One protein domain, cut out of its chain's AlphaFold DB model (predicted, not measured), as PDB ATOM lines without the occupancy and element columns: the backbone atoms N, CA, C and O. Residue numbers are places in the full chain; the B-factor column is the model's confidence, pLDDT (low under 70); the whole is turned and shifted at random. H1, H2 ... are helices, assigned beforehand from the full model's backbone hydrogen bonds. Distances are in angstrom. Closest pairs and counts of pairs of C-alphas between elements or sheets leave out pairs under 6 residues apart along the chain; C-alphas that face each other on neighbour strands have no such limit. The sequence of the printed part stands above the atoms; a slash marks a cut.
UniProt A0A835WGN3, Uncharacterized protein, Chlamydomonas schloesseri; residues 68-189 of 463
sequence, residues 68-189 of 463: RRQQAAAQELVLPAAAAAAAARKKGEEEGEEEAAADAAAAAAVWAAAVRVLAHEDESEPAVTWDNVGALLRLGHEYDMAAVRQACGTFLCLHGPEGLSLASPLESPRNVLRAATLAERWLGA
ATOM      1  N   ARG A  68     -32.432 -61.117 -51.716       74.19
ATOM      2  CA  ARG A  68     -31.062 -61.664 -51.755       74.19
ATOM      3  C   ARG A  68     -30.059 -60.711 -52.404       74.19
ATOM      4  O   ARG A  68     -28.929 -60.625 -51.934       74.19
ATOM      5  N   ARG A  69     -30.445 -59.972 -53.452       75.81
ATOM      6  CA  ARG A  69     -29.574 -58.941 -54.050       75.81
ATOM      7  C   ARG A  69     -29.325 -57.774 -53.099       75.81
ATOM      8  O   ARG A  69     -28.193 -57.308 -53.026       75.81
ATOM      9  N   GLN A  70     -30.341 -57.326 -52.364       70.19
ATOM     10  CA  GLN A  70     -30.172 -56.280 -51.352       70.19
ATOM     11  C   GLN A  70     -29.277 -56.752 -50.198       70.19
ATOM     12  O   GLN A  70     -28.370 -56.025 -49.804       70.19
ATOM     13  N   GLN A  71     -29.449 -57.990 -49.727       72.50
ATOM     14  CA  GLN A  71     -28.580 -58.583 -48.706       72.50
ATOM     15  C   GLN A  71     -27.130 -58.740 -49.182       72.50
ATOM     16  O   GLN A  71     -26.212 -58.407 -48.440       72.50
ATOM     17  N   ALA A  72     -26.900 -59.188 -50.418       76.69
ATOM     18  CA  ALA A  72     -25.551 -59.285 -50.979       76.69
ATOM     19  C   ALA A  72     -24.882 -57.902 -51.106       76.69
ATOM     20  O   ALA A  72     -23.719 -57.744 -50.745       76.69
ATOM     21  N   ALA A  73     -25.629 -56.879 -51.536       68.06
ATOM     22  CA  ALA A  73     -25.139 -55.501 -51.574       68.06
ATOM     23  C   ALA A  73     -24.852 -54.937 -50.168       68.06
ATOM     24  O   ALA A  73     -23.884 -54.202 -49.984       68.06
ATOM     25  N   ALA A  74     -25.649 -55.309 -49.161       66.00
ATOM     26  CA  ALA A  74     -25.386 -54.951 -47.769       66.00
ATOM     27  C   ALA A  74     -24.117 -55.633 -47.227       66.00
ATOM     28  O   ALA A  74     -23.347 -54.996 -46.514       66.00
ATOM     29  N   GLN A  75     -23.851 -56.890 -47.604       73.69
ATOM     30  CA  GLN A  75     -22.619 -57.597 -47.231       73.69
ATOM     31  C   GLN A  75     -21.370 -56.975 -47.872       73.69
ATOM     32  O   GLN A  75     -20.344 -56.845 -47.205       73.69
ATOM     33  N   GLU A  76     -21.462 -56.512 -49.119       76.44
ATOM     34  CA  GLU A  76     -20.378 -55.768 -49.777       76.44
ATOM     35  C   GLU A  76     -20.059 -54.442 -49.059       76.44
ATOM     36  O   GLU A  76     -18.904 -54.017 -49.039       76.44
ATOM     37  N   LEU A  77     -21.041 -53.821 -48.392       68.88
ATOM     38  CA  LEU A  77     -20.861 -52.609 -47.578       68.88
ATOM     39  C   LEU A  77     -20.229 -52.868 -46.196       68.88
ATOM     40  O   LEU A  77     -19.759 -51.927 -45.553       68.88
ATOM     41  N   VAL A  78     -20.131 -54.121 -45.742       69.62
ATOM     42  CA  VAL A  78     -19.446 -54.462 -44.477       69.62
ATOM     43  C   VAL A  78     -17.923 -54.330 -44.611       69.62
ATOM     44  O   VAL A  78     -17.243 -53.912 -43.671       69.62
ATOM     45  N   LEU A  79     -17.372 -54.622 -45.792       75.44
ATOM     46  CA  LEU A  79     -15.941 -54.485 -46.082       75.44
ATOM     47  C   LEU A  79     -15.425 -53.036 -45.947       75.44
ATOM     48  O   LEU A  79     -14.414 -52.840 -45.265       75.44
ATOM     49  N   PRO A  80     -16.085 -52.000 -46.506       67.06
ATOM     50  CA  PRO A  80     -15.673 -50.616 -46.303       67.06
ATOM     51  C   PRO A  80     -15.871 -50.133 -44.864       67.06
ATOM     52  O   PRO A  80     -15.080 -49.310 -44.417       67.06
ATOM     53  N   ALA A  81     -16.832 -50.666 -44.098       63.75
ATOM     54  CA  ALA A  81     -16.957 -50.343 -42.673       63.75
ATOM     55  C   ALA A  81     -15.736 -50.836 -41.870       63.75
ATOM     56  O   ALA A  81     -15.157 -50.090 -41.077       63.75
ATOM     57  N   ALA A  82     -15.287 -52.068 -42.133       67.88
ATOM     58  CA  ALA A  82     -14.066 -52.610 -41.542       67.88
ATOM     59  C   ALA A  82     -12.814 -51.835 -41.994       67.88
ATOM     60  O   ALA A  82     -11.926 -51.560 -41.186       67.88
ATOM     61  N   ALA A  83     -12.758 -51.427 -43.266       75.56
ATOM     62  CA  ALA A  83     -11.663 -50.620 -43.800       75.56
ATOM     63  C   ALA A  83     -11.640 -49.192 -43.223       75.56
ATOM     64  O   ALA A  83     -10.566 -48.687 -42.905       75.56
ATOM     65  N   ALA A  84     -12.798 -48.557 -43.029       67.25
ATOM     66  CA  ALA A  84     -12.919 -47.241 -42.406       67.25
ATOM     67  C   ALA A  84     -12.496 -47.282 -40.930       67.25
ATOM     68  O   ALA A  84     -11.742 -46.419 -40.481       67.25
ATOM     69  N   ALA A  85     -12.893 -48.329 -40.197       65.50
ATOM     70  CA  ALA A  85     -12.424 -48.563 -38.833       65.50
ATOM     71  C   ALA A  85     -10.901 -48.800 -38.779       65.50
ATOM     72  O   ALA A  85     -10.222 -48.290 -37.888       65.50
ATOM     73  N   ALA A  86     -10.337 -49.523 -39.752       75.06
ATOM     74  CA  ALA A  86      -8.891 -49.724 -39.855       75.06
ATOM     75  C   ALA A  86      -8.132 -48.436 -40.233       75.06
ATOM     76  O   ALA A  86      -7.035 -48.198 -39.728       75.06
ATOM     77  N   ALA A  87      -8.710 -47.586 -41.086       73.75
ATOM     78  CA  ALA A  87      -8.134 -46.296 -41.461       73.75
ATOM     79  C   ALA A  87      -8.129 -45.303 -40.288       73.75
ATOM     80  O   ALA A  87      -7.134 -44.608 -40.092       73.75
ATOM     81  N   ALA A  88      -9.191 -45.287 -39.473       67.56
ATOM     82  CA  ALA A  88      -9.245 -44.490 -38.248       67.56
ATOM     83  C   ALA A  88      -8.143 -44.899 -37.254       67.56
ATOM     84  O   ALA A  88      -7.467 -44.035 -36.703       67.56
ATOM     85  N   ARG A  89      -7.881 -46.208 -37.108       71.44
ATOM     86  CA  ARG A  89      -6.793 -46.718 -36.253       71.44
ATOM     87  C   ARG A  89      -5.408 -46.253 -36.699       71.44
ATOM     88  O   ARG A  89      -4.630 -45.829 -35.859       71.44
ATOM     89  N   LYS A  90      -5.113 -46.273 -38.004       78.50
ATOM     90  CA  LYS A  90      -3.814 -45.800 -38.524       78.50
ATOM     91  C   LYS A  90      -3.571 -44.312 -38.287       78.50
ATOM     92  O   LYS A  90      -2.426 -43.898 -38.195       78.50
ATOM     93  N   LYS A  91      -4.632 -43.506 -38.226       69.94
ATOM     94  CA  LYS A  91      -4.515 -42.066 -37.977       69.94
ATOM     95  C   LYS A  91      -4.265 -41.747 -36.492       69.94
ATOM     96  O   LYS A  91      -3.711 -40.701 -36.196       69.94
ATOM     97  N   GLY A  92      -4.638 -42.655 -35.586       63.38
ATOM     98  CA  GLY A  92      -4.487 -42.499 -34.137       63.38
ATOM     99  C   GLY A  92      -3.112 -42.837 -33.558       63.38
ATOM    100  O   GLY A  92      -2.878 -42.557 -32.391       63.38
ATOM    101  N   GLU A  93      -2.197 -43.427 -34.335       72.62
ATOM    102  CA  GLU A  93      -0.850 -43.767 -33.837       72.62
ATOM    103  C   GLU A  93       0.035 -42.524 -33.587       72.62
ATOM    104  O   GLU A  93       1.043 -42.630 -32.895       72.62
ATOM    105  N   GLU A  94      -0.336 -41.342 -34.098       71.38
ATOM    106  CA  GLU A  94       0.442 -40.099 -33.920       71.38
ATOM    107  C   GLU A  94      -0.186 -39.089 -32.941       71.38
ATOM    108  O   GLU A  94       0.521 -38.247 -32.387       71.38
ATOM    109  N   GLU A  95      -1.489 -39.182 -32.669       61.56
ATOM    110  CA  GLU A  95      -2.224 -38.281 -31.775       61.56
ATOM    111  C   GLU A  95      -2.910 -39.120 -30.693       61.56
ATOM    112  O   GLU A  95      -3.922 -39.752 -30.967       61.56
ATOM    113  N   GLY A  96      -2.328 -39.159 -29.486       79.06
ATOM    114  CA  GLY A  96      -2.928 -39.700 -28.254       79.06
ATOM    115  C   GLY A  96      -3.816 -40.943 -28.425       79.06
ATOM    116  O   GLY A  96      -5.027 -40.814 -28.588       79.06
ATOM    117  N   GLU A  97      -3.231 -42.140 -28.287       82.44
ATOM    118  CA  GLU A  97      -3.878 -43.448 -28.532       82.44
ATOM    119  C   GLU A  97      -5.282 -43.626 -27.907       82.44
ATOM    120  O   GLU A  97      -6.102 -44.383 -28.429       82.44
ATOM    121  N   GLU A  98      -5.584 -42.937 -26.802       85.62
ATOM    122  CA  GLU A  98      -6.863 -43.045 -26.093       85.62
ATOM    123  C   GLU A  98      -8.028 -42.318 -26.796       85.62
ATOM    124  O   GLU A  98      -9.120 -42.881 -26.906       85.62
ATOM    125  N   GLU A  99      -7.818 -41.108 -27.329       86.81
ATOM    126  CA  GLU A  99      -8.884 -40.324 -27.979       86.81
ATOM    127  C   GLU A  99      -9.249 -40.923 -29.343       86.81
ATOM    128  O   GLU A  99     -10.425 -41.139 -29.655       86.81
ATOM    129  N   ALA A 100      -8.238 -41.334 -30.112       85.19
ATOM    130  CA  ALA A 100      -8.446 -41.984 -31.401       85.19
ATOM    131  C   ALA A 100      -9.185 -43.332 -31.284       85.19
ATOM    132  O   ALA A 100      -9.954 -43.708 -32.178       85.19
ATOM    133  N   ALA A 101      -8.990 -44.067 -30.183       87.94
ATOM    134  CA  ALA A 101      -9.713 -45.310 -29.927       87.94
ATOM    135  C   ALA A 101     -11.215 -45.067 -29.690       87.94
ATOM    136  O   ALA A 101     -12.045 -45.831 -30.199       87.94
ATOM    137  N   ALA A 102     -11.568 -43.997 -28.969       90.38
ATOM    138  CA  ALA A 102     -12.958 -43.614 -28.727       90.38
ATOM    139  C   ALA A 102     -13.664 -43.189 -30.026       90.38
ATOM    140  O   ALA A 102     -14.768 -43.661 -30.314       90.38
ATOM    141  N   ASP A 103     -12.996 -42.390 -30.860       88.94
ATOM    142  CA  ASP A 103     -13.522 -41.969 -32.162       88.94
ATOM    143  C   ASP A 103     -13.718 -43.147 -33.123       88.94
ATOM    144  O   ASP A 103     -14.743 -43.244 -33.807       88.94
ATOM    145  N   ALA A 104     -12.773 -44.092 -33.150       88.44
ATOM    146  CA  ALA A 104     -12.894 -45.299 -33.961       88.44
ATOM    147  C   ALA A 104     -14.074 -46.178 -33.510       88.44
ATOM    148  O   ALA A 104     -14.798 -46.721 -34.350       88.44
ATOM    149  N   ALA A 105     -14.300 -46.300 -32.198       93.44
ATOM    150  CA  ALA A 105     -15.443 -47.028 -31.652       93.44
ATOM    151  C   ALA A 105     -16.775 -46.340 -31.996       93.44
ATOM    152  O   ALA A 105     -17.719 -47.007 -32.428       93.44
ATOM    153  N   ALA A 106     -16.838 -45.010 -31.888       93.81
ATOM    154  CA  ALA A 106     -18.009 -44.231 -32.278       93.81
ATOM    155  C   ALA A 106     -18.311 -44.376 -33.779       93.81
ATOM    156  O   ALA A 106     -19.457 -44.614 -34.167       93.81
ATOM    157  N   ALA A 107     -17.286 -44.316 -34.634       93.50
ATOM    158  CA  ALA A 107     -17.434 -44.531 -36.070       93.50
ATOM    159  C   ALA A 107     -17.946 -45.945 -36.394       93.50
ATOM    160  O   ALA A 107     -18.855 -46.099 -37.214       93.50
ATOM    161  N   ALA A 108     -17.419 -46.974 -35.723       94.50
ATOM    162  CA  ALA A 108     -17.881 -48.351 -35.885       94.50
ATOM    163  C   ALA A 108     -19.358 -48.515 -35.479       94.50
ATOM    164  O   ALA A 108     -20.119 -49.175 -36.189       94.50
ATOM    165  N   ALA A 109     -19.790 -47.865 -34.395       96.00
ATOM    166  CA  ALA A 109     -21.187 -47.878 -33.957       96.00
ATOM    167  C   ALA A 109     -22.133 -47.211 -34.975       96.00
ATOM    168  O   ALA A 109     -23.230 -47.714 -35.228       96.00
ATOM    169  N   VAL A 110     -21.707 -46.110 -35.607       96.94
ATOM    170  CA  VAL A 110     -22.480 -45.428 -36.663       96.94
ATOM    171  C   VAL A 110     -22.620 -46.317 -37.902       96.94
ATOM    172  O   VAL A 110     -23.713 -46.428 -38.454       96.94
ATOM    173  N   TRP A 111     -21.549 -46.994 -38.316       96.69
ATOM    174  CA  TRP A 111     -21.604 -47.950 -39.423       96.69
ATOM    175  C   TRP A 111     -22.518 -49.138 -39.125       96.69
ATOM    176  O   TRP A 111     -23.345 -49.492 -39.962       96.69
ATOM    177  N   ALA A 112     -22.431 -49.712 -37.923       95.62
ATOM    178  CA  ALA A 112     -23.319 -50.791 -37.504       95.62
ATOM    179  C   ALA A 112     -24.794 -50.351 -37.540       95.62
ATOM    180  O   ALA A 112     -25.651 -51.076 -38.039       95.62
ATOM    181  N   ALA A 113     -25.096 -49.133 -37.083       96.56
ATOM    182  CA  ALA A 113     -26.434 -48.560 -37.189       96.56
ATOM    183  C   ALA A 113     -26.898 -48.393 -38.647       96.56
ATOM    184  O   ALA A 113     -28.038 -48.732 -38.959       96.56
ATOM    185  N   ALA A 114     -26.027 -47.939 -39.551       96.62
ATOM    186  CA  ALA A 114     -26.357 -47.824 -40.972       96.62
ATOM    187  C   ALA A 114     -26.654 -49.188 -41.612       96.62
ATOM    188  O   ALA A 114     -27.630 -49.313 -42.349       96.62
ATOM    189  N   VAL A 115     -25.864 -50.219 -41.291       96.19
ATOM    190  CA  VAL A 115     -26.096 -51.592 -41.770       96.19
ATOM    191  C   VAL A 115     -27.430 -52.132 -41.254       96.19
ATOM    192  O   VAL A 115     -28.188 -52.670 -42.054       96.19
ATOM    193  N   ARG A 116     -27.780 -51.907 -39.977       95.62
ATOM    194  CA  ARG A 116     -29.101 -52.285 -39.431       95.62
ATOM    195  C   ARG A 116     -30.257 -51.628 -40.189       95.62
ATOM    196  O   ARG A 116     -31.227 -52.298 -40.527       95.62
ATOM    197  N   VAL A 117     -30.131 -50.335 -40.511       96.00
ATOM    198  CA  VAL A 117     -31.134 -49.617 -41.319       96.00
ATOM    199  C   VAL A 117     -31.266 -50.224 -42.719       96.00
ATOM    200  O   VAL A 117     -32.381 -50.376 -43.209       96.00
ATOM    201  N   LEU A 118     -30.150 -50.574 -43.366       95.81
ATOM    202  CA  LEU A 118     -30.145 -51.165 -44.711       95.81
ATOM    203  C   LEU A 118     -30.657 -52.607 -44.738       95.81
ATOM    204  O   LEU A 118     -31.279 -53.018 -45.714       95.81
ATOM    205  N   ALA A 119     -30.393 -53.371 -43.682       94.81
ATOM    206  CA  ALA A 119     -30.859 -54.742 -43.540       94.81
ATOM    207  C   ALA A 119     -32.351 -54.826 -43.181       94.81
ATOM    208  O   ALA A 119     -32.908 -55.921 -43.219       94.81
ATOM    209  N   HIS A 120     -32.991 -53.690 -42.864       92.44
ATOM    210  CA  HIS A 120     -34.353 -53.637 -42.334       92.44
ATOM    211  C   HIS A 120     -34.527 -54.577 -41.128       92.44
ATOM    212  O   HIS A 120     -35.534 -55.267 -41.011       92.44
ATOM    213  N   GLU A 121     -33.515 -54.645 -40.254       91.88
ATOM    214  CA  GLU A 121     -33.583 -55.482 -39.057       91.88
ATOM    215  C   GLU A 121     -34.602 -54.899 -38.071       91.88
ATOM    216  O   GLU A 121     -34.456 -53.770 -37.594       91.88
ATOM    217  N   ASP A 122     -35.648 -55.679 -37.800       70.38
ATOM    218  CA  ASP A 122     -36.796 -55.251 -37.011       70.38
ATOM    219  C   ASP A 122     -36.517 -55.218 -35.487       70.38
ATOM    220  O   ASP A 122     -36.113 -56.191 -34.848       70.38
ATOM    221  N   GLU A 123     -36.814 -54.040 -34.928       59.84
ATOM    222  CA  GLU A 123     -37.642 -53.769 -33.737       59.84
ATOM    223  C   GLU A 123     -37.101 -53.895 -32.302       59.84
ATOM    224  O   GLU A 123     -37.729 -53.331 -31.406       59.84
ATOM    225  N   SER A 124     -35.940 -54.493 -32.018       81.81
ATOM    226  CA  SER A 124     -35.461 -54.475 -30.615       81.81
ATOM    227  C   SER A 124     -34.959 -53.096 -30.176       81.81
ATOM    228  O   SER A 124     -35.153 -52.696 -29.029       81.81
ATOM    229  N   GLU A 125     -34.268 -52.383 -31.062       89.19
ATOM    230  CA  GLU A 125     -33.676 -51.087 -30.750       89.19
ATOM    231  C   GLU A 125     -33.739 -50.174 -31.970       89.19
ATOM    232  O   GLU A 125     -33.412 -50.608 -33.080       89.19
ATOM    233  N   PRO A 126     -34.115 -48.895 -31.796       92.62
ATOM    234  CA  PRO A 126     -34.124 -47.954 -32.898       92.62
ATOM    235  C   PRO A 126     -32.695 -47.792 -33.425       92.62
ATOM    236  O   PRO A 126     -31.805 -47.286 -32.739       92.62
ATOM    237  N   ALA A 127     -32.459 -48.229 -34.666       95.75
ATOM    238  CA  ALA A 127     -31.144 -48.123 -35.295       95.75
ATOM    239  C   ALA A 127     -30.678 -46.656 -35.387       95.75
ATOM    240  O   ALA A 127     -29.491 -46.358 -35.230       95.75
ATOM    241  N   VAL A 128     -31.628 -45.737 -35.584       96.81
ATOM    242  CA  VAL A 128     -31.409 -44.289 -35.547       96.81
ATOM    243  C   VAL A 128     -31.763 -43.763 -34.157       96.81
ATOM    244  O   VAL A 128     -32.880 -43.932 -33.684       96.81
ATOM    245  N   THR A 129     -30.814 -43.090 -33.521       96.50
ATOM    246  CA  THR A 129     -30.957 -42.438 -32.217       96.50
ATOM    247  C   THR A 129     -30.546 -40.974 -32.328       96.50
ATOM    248  O   THR A 129     -29.896 -40.559 -33.290       96.50
ATOM    249  N   TRP A 130     -30.882 -40.164 -31.324       95.81
ATOM    250  CA  TRP A 130     -30.441 -38.768 -31.300       95.81
ATOM    251  C   TRP A 130     -28.917 -38.644 -31.336       95.81
ATOM    252  O   TRP A 130     -28.416 -37.755 -32.011       95.81
ATOM    253  N   ASP A 131     -28.177 -39.545 -30.697       96.25
ATOM    254  CA  ASP A 131     -26.719 -39.429 -30.604       96.25
ATOM    255  C   ASP A 131     -26.020 -39.780 -31.928       96.25
ATOM    256  O   ASP A 131     -24.971 -39.219 -32.248       96.25
ATOM    257  N   ASN A 132     -26.630 -40.641 -32.756       97.00
ATOM    258  CA  ASN A 132     -26.041 -41.080 -34.021       97.00
ATOM    259  C   ASN A 132     -26.642 -40.417 -35.279       97.00
ATOM    260  O   ASN A 132     -25.984 -40.433 -36.321       97.00
ATOM    261  N   VAL A 133     -27.824 -39.780 -35.216       97.38
ATOM    262  CA  VAL A 133     -28.543 -39.265 -36.405       97.38
ATOM    263  C   VAL A 133     -27.706 -38.290 -37.239       97.38
ATOM    264  O   VAL A 133     -27.711 -38.341 -38.468       97.38
ATOM    265  N   GLY A 134     -26.921 -37.423 -36.592       96.50
ATOM    266  CA  GLY A 134     -26.050 -36.478 -37.295       96.50
ATOM    267  C   GLY A 134     -24.899 -37.163 -38.037       96.50
ATOM    268  O   GLY A 134     -24.521 -36.732 -39.129       96.50
ATOM    269  N   ALA A 135     -24.342 -38.231 -37.466       96.88
ATOM    270  CA  ALA A 135     -23.297 -39.025 -38.100       96.88
ATOM    271  C   ALA A 135     -23.866 -39.907 -39.223       96.88
ATOM    272  O   ALA A 135     -23.291 -39.935 -40.308       96.88
ATOM    273  N   LEU A 136     -25.034 -40.519 -39.013       97.56
ATOM    274  CA  LEU A 136     -25.740 -41.306 -40.027       97.56
ATOM    275  C   LEU A 136     -26.164 -40.471 -41.238       97.56
ATOM    276  O   LEU A 136     -26.027 -40.935 -42.363       97.56
ATOM    277  N   LEU A 137     -26.623 -39.230 -41.049       97.31
ATOM    278  CA  LEU A 137     -26.947 -38.332 -42.166       97.31
ATOM    279  C   LEU A 137     -25.717 -37.979 -43.007       97.31
ATOM    280  O   LEU A 137     -25.805 -37.948 -44.235       97.31
ATOM    281  N   ARG A 138     -24.570 -37.734 -42.356       96.62
ATOM    282  CA  ARG A 138     -23.289 -37.508 -43.045       96.62
ATOM    283  C   ARG A 138     -22.882 -38.738 -43.841       96.62
ATOM    284  O   ARG A 138     -22.633 -38.617 -45.034       96.62
ATOM    285  N   LEU A 139     -22.913 -39.905 -43.199       96.81
ATOM    286  CA  LEU A 139     -22.579 -41.181 -43.819       96.81
ATOM    287  C   LEU A 139     -23.494 -41.481 -45.014       96.81
ATOM    288  O   LEU A 139     -23.033 -41.755 -46.117       96.81
ATOM    289  N   GLY A 140     -24.806 -41.350 -44.821       96.56
ATOM    290  CA  GLY A 140     -25.790 -41.587 -45.865       96.56
ATOM    291  C   GLY A 140     -25.676 -40.610 -47.031       96.56
ATOM    292  O   GLY A 140     -26.059 -40.948 -48.145       96.56
ATOM    293  N   HIS A 141     -25.151 -39.403 -46.829       95.94
ATOM    294  CA  HIS A 141     -24.844 -38.496 -47.933       95.94
ATOM    295  C   HIS A 141     -23.524 -38.838 -48.627       95.94
ATOM    296  O   HIS A 141     -23.489 -38.874 -49.853       95.94
ATOM    297  N   GLU A 142     -22.463 -39.090 -47.861       96.44
ATOM    298  CA  GLU A 142     -21.120 -39.381 -48.373       96.44
ATOM    299  C   GLU A 142     -21.090 -40.641 -49.248       96.44
ATOM    300  O   GLU A 142     -20.482 -40.631 -50.315       96.44
ATOM    301  N   TYR A 143     -21.825 -41.682 -48.850       95.75
ATOM    302  CA  TYR A 143     -21.916 -42.958 -49.571       95.75
ATOM    303  C   TYR A 143     -23.192 -43.100 -50.420       95.75
ATOM    304  O   TYR A 143     -23.548 -44.197 -50.837       95.75
ATOM    305  N   ASP A 144     -23.922 -42.005 -50.633       95.62
ATOM    306  CA  ASP A 144     -25.210 -41.950 -51.339       95.62
ATOM    307  C   ASP A 144     -26.270 -42.999 -50.908       95.62
ATOM    308  O   ASP A 144     -27.079 -43.478 -51.703       95.62
ATOM    309  N   MET A 145     -26.320 -43.342 -49.619       95.50
ATOM    310  CA  MET A 145     -27.267 -44.317 -49.070       95.50
ATOM    311  C   MET A 145     -28.642 -43.679 -48.816       95.50
ATOM    312  O   MET A 145     -28.946 -43.203 -47.718       95.50
ATOM    313  N   ALA A 146     -29.500 -43.676 -49.839       94.69
ATOM    314  CA  ALA A 146     -30.833 -43.070 -49.773       94.69
ATOM    315  C   ALA A 146     -31.705 -43.616 -48.625       94.69
ATOM    316  O   ALA A 146     -32.342 -42.825 -47.933       94.69
ATOM    317  N   ALA A 147     -31.676 -44.930 -48.374       94.81
ATOM    318  CA  ALA A 147     -32.441 -45.566 -47.297       94.81
ATOM    319  C   ALA A 147     -32.029 -45.061 -45.902       94.81
ATOM    320  O   ALA A 147     -32.889 -44.735 -45.086       94.81
ATOM    321  N   VAL A 148     -30.724 -44.890 -45.651       96.81
ATOM    322  CA  VAL A 148     -30.211 -44.340 -44.383       96.81
ATOM    323  C   VAL A 148     -30.661 -42.892 -44.199       96.81
ATOM    324  O   VAL A 148     -31.135 -42.520 -43.124       96.81
ATOM    325  N   ARG A 149     -30.579 -42.073 -45.257       96.44
ATOM    326  CA  ARG A 149     -31.065 -40.683 -45.216       96.44
ATOM    327  C   ARG A 149     -32.567 -40.616 -44.959       96.44
ATOM    328  O   ARG A 149     -32.999 -39.792 -44.157       96.44
ATOM    329  N   GLN A 150     -33.346 -41.475 -45.611       95.19
ATOM    330  CA  GLN A 150     -34.791 -41.537 -45.426       95.19
ATOM    331  C   GLN A 150     -35.145 -41.948 -43.995       95.19
ATOM    332  O   GLN A 150     -35.931 -41.253 -43.364       95.19
ATOM    333  N   ALA A 151     -34.511 -42.990 -43.446       95.75
ATOM    334  CA  ALA A 151     -34.724 -43.416 -42.063       95.75
ATOM    335  C   ALA A 151     -34.397 -42.301 -41.057       95.75
ATOM    336  O   ALA A 151     -35.172 -42.049 -40.136       95.75
ATOM    337  N   CYS A 152     -33.297 -41.571 -41.269       96.88
ATOM    338  CA  CYS A 152     -32.951 -40.413 -40.442       96.88
ATOM    339  C   CYS A 152     -33.972 -39.274 -40.577       96.88
ATOM    340  O   CYS A 152     -34.327 -38.647 -39.581       96.88
ATOM    341  N   GLY A 153     -34.458 -39.001 -41.790       95.25
ATOM    342  CA  GLY A 153     -35.505 -38.008 -42.031       95.25
ATOM    343  C   GLY A 153     -36.809 -38.369 -41.323       95.25
ATOM    344  O   GLY A 153     -37.368 -37.536 -40.611       95.25
ATOM    345  N   THR A 154     -37.246 -39.622 -41.446       94.62
ATOM    346  CA  THR A 154     -38.419 -40.147 -40.742       94.62
ATOM    347  C   THR A 154     -38.244 -40.032 -39.229       94.62
ATOM    348  O   THR A 154     -39.120 -39.483 -38.568       94.62
ATOM    349  N   PHE A 155     -37.093 -40.438 -38.680       95.75
ATOM    350  CA  PHE A 155     -36.792 -40.304 -37.251       95.75
ATOM    351  C   PHE A 155     -36.938 -38.853 -36.758       95.75
ATOM    352  O   PHE A 155     -37.608 -38.603 -35.757       95.75
ATOM    353  N   LEU A 156     -36.376 -37.881 -37.489       95.69
ATOM    354  CA  LEU A 156     -36.485 -36.460 -37.139       95.69
ATOM    355  C   LEU A 156     -37.932 -35.944 -37.198       95.69
ATOM    356  O   LEU A 156     -38.319 -35.131 -36.358       95.69
ATOM    357  N   CYS A 157     -38.736 -36.405 -38.159       93.19
ATOM    358  CA  CYS A 157     -40.145 -36.024 -38.272       93.19
ATOM    359  C   CYS A 157     -41.020 -36.653 -37.178       93.19
ATOM    360  O   CYS A 157     -41.917 -35.985 -36.664       93.19
ATOM    361  N   LEU A 158     -40.767 -37.913 -36.809       94.38
ATOM    362  CA  LEU A 158     -41.553 -38.630 -35.802       94.38
ATOM    363  C   LEU A 158     -41.255 -38.147 -34.383       94.38
ATOM    364  O   LEU A 158     -42.183 -37.881 -33.625       94.38
ATOM    365  N   HIS A 159     -39.976 -37.976 -34.042       93.88
ATOM    366  CA  HIS A 159     -39.558 -37.560 -32.700       93.88
ATOM    367  C   HIS A 159     -39.425 -36.042 -32.542       93.88
ATOM    368  O   HIS A 159     -39.037 -35.565 -31.476       93.88
ATOM    369  N   GLY A 160     -39.758 -35.274 -33.581       91.00
ATOM    370  CA  GLY A 160     -39.734 -33.815 -33.563       91.00
ATOM    371  C   GLY A 160     -40.492 -33.195 -32.379       91.00
ATOM    372  O   GLY A 160     -39.895 -32.410 -31.646       91.00
ATOM    373  N   PRO A 161     -41.769 -33.552 -32.143       89.88
ATOM    374  CA  PRO A 161     -42.586 -32.925 -31.099       89.88
ATOM    375  C   PRO A 161     -42.116 -33.202 -29.664       89.88
ATOM    376  O   PRO A 161     -42.269 -32.346 -28.800       89.88
ATOM    377  N   GLU A 162     -41.555 -34.386 -29.405       90.19
ATOM    378  CA  GLU A 162     -41.229 -34.851 -28.046       90.19
ATOM    379  C   GLU A 162     -39.738 -34.722 -27.709       90.19
ATOM    380  O   GLU A 162     -39.363 -34.541 -26.552       90.19
ATOM    381  N   GLY A 163     -38.869 -34.824 -28.718       89.50
ATOM    382  CA  GLY A 163     -37.419 -34.869 -28.544       89.50
ATOM    383  C   GLY A 163     -36.700 -33.563 -28.869       89.50
ATOM    384  O   GLY A 163     -35.568 -33.373 -28.412       89.50
ATOM    385  N   LEU A 164     -37.322 -32.662 -29.640       93.56
ATOM    386  CA  LEU A 164     -36.698 -31.390 -29.986       93.56
ATOM    387  C   LEU A 164     -36.998 -30.324 -28.936       93.56
ATOM    388  O   LEU A 164     -38.145 -30.012 -28.633       93.56
ATOM    389  N   SER A 165     -35.942 -29.699 -28.426       95.12
ATOM    390  CA  SER A 165     -36.047 -28.615 -27.455       95.12
ATOM    391  C   SER A 165     -35.075 -27.500 -27.797       95.12
ATOM    392  O   SER A 165     -33.909 -27.743 -28.103       95.12
ATOM    393  N   LEU A 166     -35.537 -26.252 -27.712       93.62
ATOM    394  CA  LEU A 166     -34.670 -25.075 -27.835       93.62
ATOM    395  C   LEU A 166     -33.717 -24.919 -26.640       93.62
ATOM    396  O   LEU A 166     -32.734 -24.195 -26.754       93.62
ATOM    397  N   ALA A 167     -33.995 -25.591 -25.516       95.75
ATOM    398  CA  ALA A 167     -33.142 -25.571 -24.328       95.75
ATOM    399  C   ALA A 167     -31.932 -26.515 -24.443       95.75
ATOM    400  O   ALA A 167     -30.969 -26.365 -23.693       95.75
ATOM    401  N   SER A 168     -31.963 -27.477 -25.372       94.06
ATOM    402  CA  SER A 168     -30.829 -28.367 -25.632       94.06
ATOM    403  C   SER A 168     -29.626 -27.573 -26.167       94.06
ATOM    404  O   SER A 168     -29.830 -26.625 -26.935       94.06
ATOM    405  N   PRO A 169     -28.374 -27.959 -25.842       96.19
ATOM    406  CA  PRO A 169     -27.175 -27.315 -26.383       96.19
ATOM    407  C   PRO A 169     -27.214 -27.218 -27.914       96.19
ATOM    408  O   PRO A 169     -27.693 -28.139 -28.571       96.19
ATOM    409  N   LEU A 170     -26.685 -26.137 -28.501       94.00
ATOM    410  CA  LEU A 170     -26.701 -25.920 -29.963       94.00
ATOM    411  C   LEU A 170     -25.958 -27.010 -30.756       94.00
ATOM    412  O   LEU A 170     -26.242 -27.226 -31.935       94.00
ATOM    413  N   GLU A 171     -25.012 -27.689 -30.113       92.50
ATOM    414  CA  GLU A 171     -24.278 -28.826 -30.674       92.50
ATOM    415  C   GLU A 171     -25.124 -30.101 -30.702       92.50
ATOM    416  O   GLU A 171     -24.937 -30.952 -31.575       92.50
ATOM    417  N   SER A 172     -26.097 -30.205 -29.791       95.75
ATOM    418  CA  SER A 172     -26.965 -31.365 -29.686       95.75
ATOM    419  C   SER A 172     -27.910 -31.436 -30.888       95.75
ATOM    420  O   SER A 172     -28.584 -30.453 -31.214       95.75
ATOM    421  N   PRO A 173     -28.056 -32.611 -31.519       94.75
ATOM    422  CA  PRO A 173     -29.047 -32.827 -32.570       94.75
ATOM    423  C   PRO A 173     -30.491 -32.714 -32.059       94.75
ATOM    424  O   PRO A 173     -31.395 -32.555 -32.872       94.75
ATOM    425  N   ARG A 174     -30.710 -32.720 -30.733       96.69
ATOM    426  CA  ARG A 174     -32.011 -32.422 -30.112       96.69
ATOM    427  C   ARG A 174     -32.375 -30.938 -30.144       96.69
ATOM    428  O   ARG A 174     -33.504 -30.578 -29.824       96.69
ATOM    429  N   ASN A 175     -31.442 -30.045 -30.474       96.62
ATOM    430  CA  ASN A 175     -31.779 -28.637 -30.640       96.62
ATOM    431  C   ASN A 175     -32.542 -28.435 -31.957       96.62
ATOM    432  O   ASN A 175     -32.058 -28.825 -33.019       96.62
ATOM    433  N   VAL A 176     -33.710 -27.784 -31.900       95.56
ATOM    434  CA  VAL A 176     -34.592 -27.555 -33.066       95.56
ATOM    435  C   VAL A 176     -33.833 -26.926 -34.243       95.56
ATOM    436  O   VAL A 176     -33.994 -27.350 -35.386       95.56
ATOM    437  N   LEU A 177     -32.969 -25.940 -33.976       95.31
ATOM    438  CA  LEU A 177     -32.206 -25.250 -35.019       95.31
ATOM    439  C   LEU A 177     -31.150 -26.170 -35.636       95.31
ATOM    440  O   LEU A 177     -30.933 -26.147 -36.851       95.31
ATOM    441  N   ARG A 178     -30.511 -27.007 -34.813       95.06
ATOM    442  CA  ARG A 178     -29.524 -27.984 -35.275       95.06
ATOM    443  C   ARG A 178     -30.181 -29.080 -36.108       95.06
ATOM    444  O   ARG A 178     -29.678 -29.375 -37.188       95.06
ATOM    445  N   ALA A 179     -31.312 -29.618 -35.659       94.88
ATOM    446  CA  ALA A 179     -32.098 -30.605 -36.394       94.88
ATOM    447  C   ALA A 179     -32.573 -30.059 -37.749       94.88
ATOM    448  O   ALA A 179     -32.376 -30.711 -38.773       94.88
ATOM    449  N   ALA A 180     -33.104 -28.831 -37.782       93.44
ATOM    450  CA  ALA A 180     -33.504 -28.171 -39.024       93.44
ATOM    451  C   ALA A 180     -32.315 -27.984 -39.983       93.44
ATOM    452  O   ALA A 180     -32.425 -28.280 -41.169       93.44
ATOM    453  N   THR A 181     -31.156 -27.571 -39.458       95.00
ATOM    454  CA  THR A 181     -29.927 -27.419 -40.253       95.00
ATOM    455  C   THR A 181     -29.439 -28.762 -40.808       95.00
ATOM    456  O   THR A 181     -29.005 -28.833 -41.956       95.00
ATOM    457  N   LEU A 182     -29.503 -29.839 -40.016       94.50
ATOM    458  CA  LEU A 182     -29.155 -31.190 -40.466       94.50
ATOM    459  C   LEU A 182     -30.104 -31.669 -41.570       94.50
ATOM    460  O   LEU A 182     -29.636 -32.186 -42.584       94.50
ATOM    461  N   ALA A 183     -31.410 -31.452 -41.400       93.94
ATOM    462  CA  ALA A 183     -32.415 -31.803 -42.392       93.94
ATOM    463  C   ALA A 183     -32.212 -31.026 -43.704       93.94
ATOM    464  O   ALA A 183     -32.114 -31.634 -44.765       93.94
ATOM    465  N   GLU A 184     -32.062 -29.699 -43.649       93.31
ATOM    466  CA  GLU A 184     -31.832 -28.872 -44.842       93.31
ATOM    467  C   GLU A 184     -30.549 -29.291 -45.570       93.31
ATOM    468  O   GLU A 184     -30.553 -29.488 -46.785       93.31
ATOM    469  N   ARG A 185     -29.455 -29.493 -44.827       94.69
ATOM    470  CA  ARG A 185     -28.145 -29.785 -45.415       94.69
ATOM    471  C   ARG A 185     -28.064 -31.165 -46.059       94.69
ATOM    472  O   ARG A 185     -27.439 -31.296 -47.109       94.69
ATOM    473  N   TRP A 186     -28.633 -32.187 -45.423       94.25
ATOM    474  CA  TRP A 186     -28.407 -33.579 -45.824       94.25
ATOM    475  C   TRP A 186     -29.617 -34.232 -46.500       94.25
ATOM    476  O   TRP A 186     -29.435 -35.196 -47.244       94.25
ATOM    477  N   LEU A 187     -30.829 -33.696 -46.314       92.00
ATOM    478  CA  LEU A 187     -32.053 -34.188 -46.968       92.00
ATOM    479  C   LEU A 187     -32.497 -33.288 -48.142       92.00
ATOM    480  O   LEU A 187     -33.150 -33.760 -49.074       92.00
ATOM    481  N   GLY A 188     -32.115 -32.006 -48.133       76.25
ATOM    482  CA  GLY A 188     -32.766 -30.908 -48.863       76.25
ATOM    483  C   GLY A 188     -32.598 -30.783 -50.384       76.25
ATOM    484  O   GLY A 188     -32.830 -29.698 -50.906       76.25
ATOM    485  N   ALA A 189     -32.236 -31.825 -51.137       56.09
ATOM    486  CA  ALA A 189     -32.207 -31.714 -52.611       56.09
ATOM    487  C   ALA A 189     -32.516 -33.000 -53.390       56.09
ATOM    488  O   ALA A 189     -32.697 -32.948 -54.604       56.09
TER     489      ALA A 189
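What this domain is: This is residues 68 to 189 of the 463 residues of an uncharacterized protein of Chlamydomonas schloesseri (UniProt A0A835WGN3). H1 and H2 follow each other nearly in line along one side of the long helix H3, and a bundle of three shorter helices, H4, H5 and H7, packs crosswise on H3 through its residues 110 to 118. H4 and H5 meet H3, while H7 is on the side of the bundle away from it, and the small H6 and the loop of residues 164 to 175 are at the far end. The 122 printed residues include seven named helices, in the order H1 to H7, and no named strand; the class is all helix. The whole is compact, with a radius of gyration of the C-alphas of 15.4 A and spans of 42 by 40 by 31 A.

Where its parts are: H1, residues 68 to 76, begins at C-alpha 68 (-31.062, -61.664, -51.755) and is 12.4 A long. H2, residues 78 to 91, is 20.5 A long. H3, residues 97 to 119, is the longest at 32.9 A and ends at C-alpha 119 (-30.859, -54.742, -43.540). H4 is residues 133 to 142, 14.1 A, and H5 residues 146 to 158, 18.2 A. H6 is residues 160 to 163, 5.6 A. H7, residues 176 to 187, 15.6 A, ends at C-alpha 187 (-32.053, -34.188, -46.968).

How they stand to each other: H3 is the hub, touching four helices. Its residues 115 to 119 alone touch H1, closest at the C-alphas of Ala 74 and Leu 118, 6.8 A apart, at a shallow tilt of 9 degrees, opposite ways. H2 and H3 form a helical hairpin at a shallow tilt of 13 degrees; their closest C-alphas, of Ala 88 and Ala 104, are 5.7 A apart. H4 touches residues 110 to 114 of H3 alone, about perpendicular at 76 degrees, with the C-alphas of Val 110 and Leu 136 closest at 6.2 A. H5 touches H3 through its residues 147 to 151 alone, about perpendicular at 88 degrees, with the C-alphas of Val 117 and Val 148 closest at 6.2 A. H4, H5 and H7 form an up and down bundle, each helix running against the one before. H4 and H5 are a helical hairpin at a shallow tilt of 27 degrees, closest at the C-alphas of Gly 140 and Arg 149, 5.4 A. H7 touches H5 at a shallow tilt of 24 degrees, closest at the C-alphas of Arg 149 and Leu 187, 6.8 A. H7 touches H4 with residues 182 to 186 alone, the same way at a shallow tilt of 19 degrees, closest at the C-alphas of Leu 137 and Trp 186, 6.2 A. H3 and H7 are apart. H6 touches no helix: it and H5 meet only through their link, and it is only just apart from H7, 8.1 A at the closest C-alphas. In H1, H2, H3, H4, H5 and H7 every O i to N i+4 pair is within hydrogen-bond range; H6 is too short for such a pair, and its one O i to N i+3 pair is not within range.

The domain as a whole: The two C-alphas farthest apart, of Arg 68 and Ala 167, are 45.4 A apart. The printed part has no cut. The links H3 to H4, 13 residues, and H6 to H7, 12 residues, are long; the other links are tight. The mean pLDDT of the printed part is 87.7, with 15 residues under 70, among them 80 to 82, 123 and 189; H2 has a mean of 71.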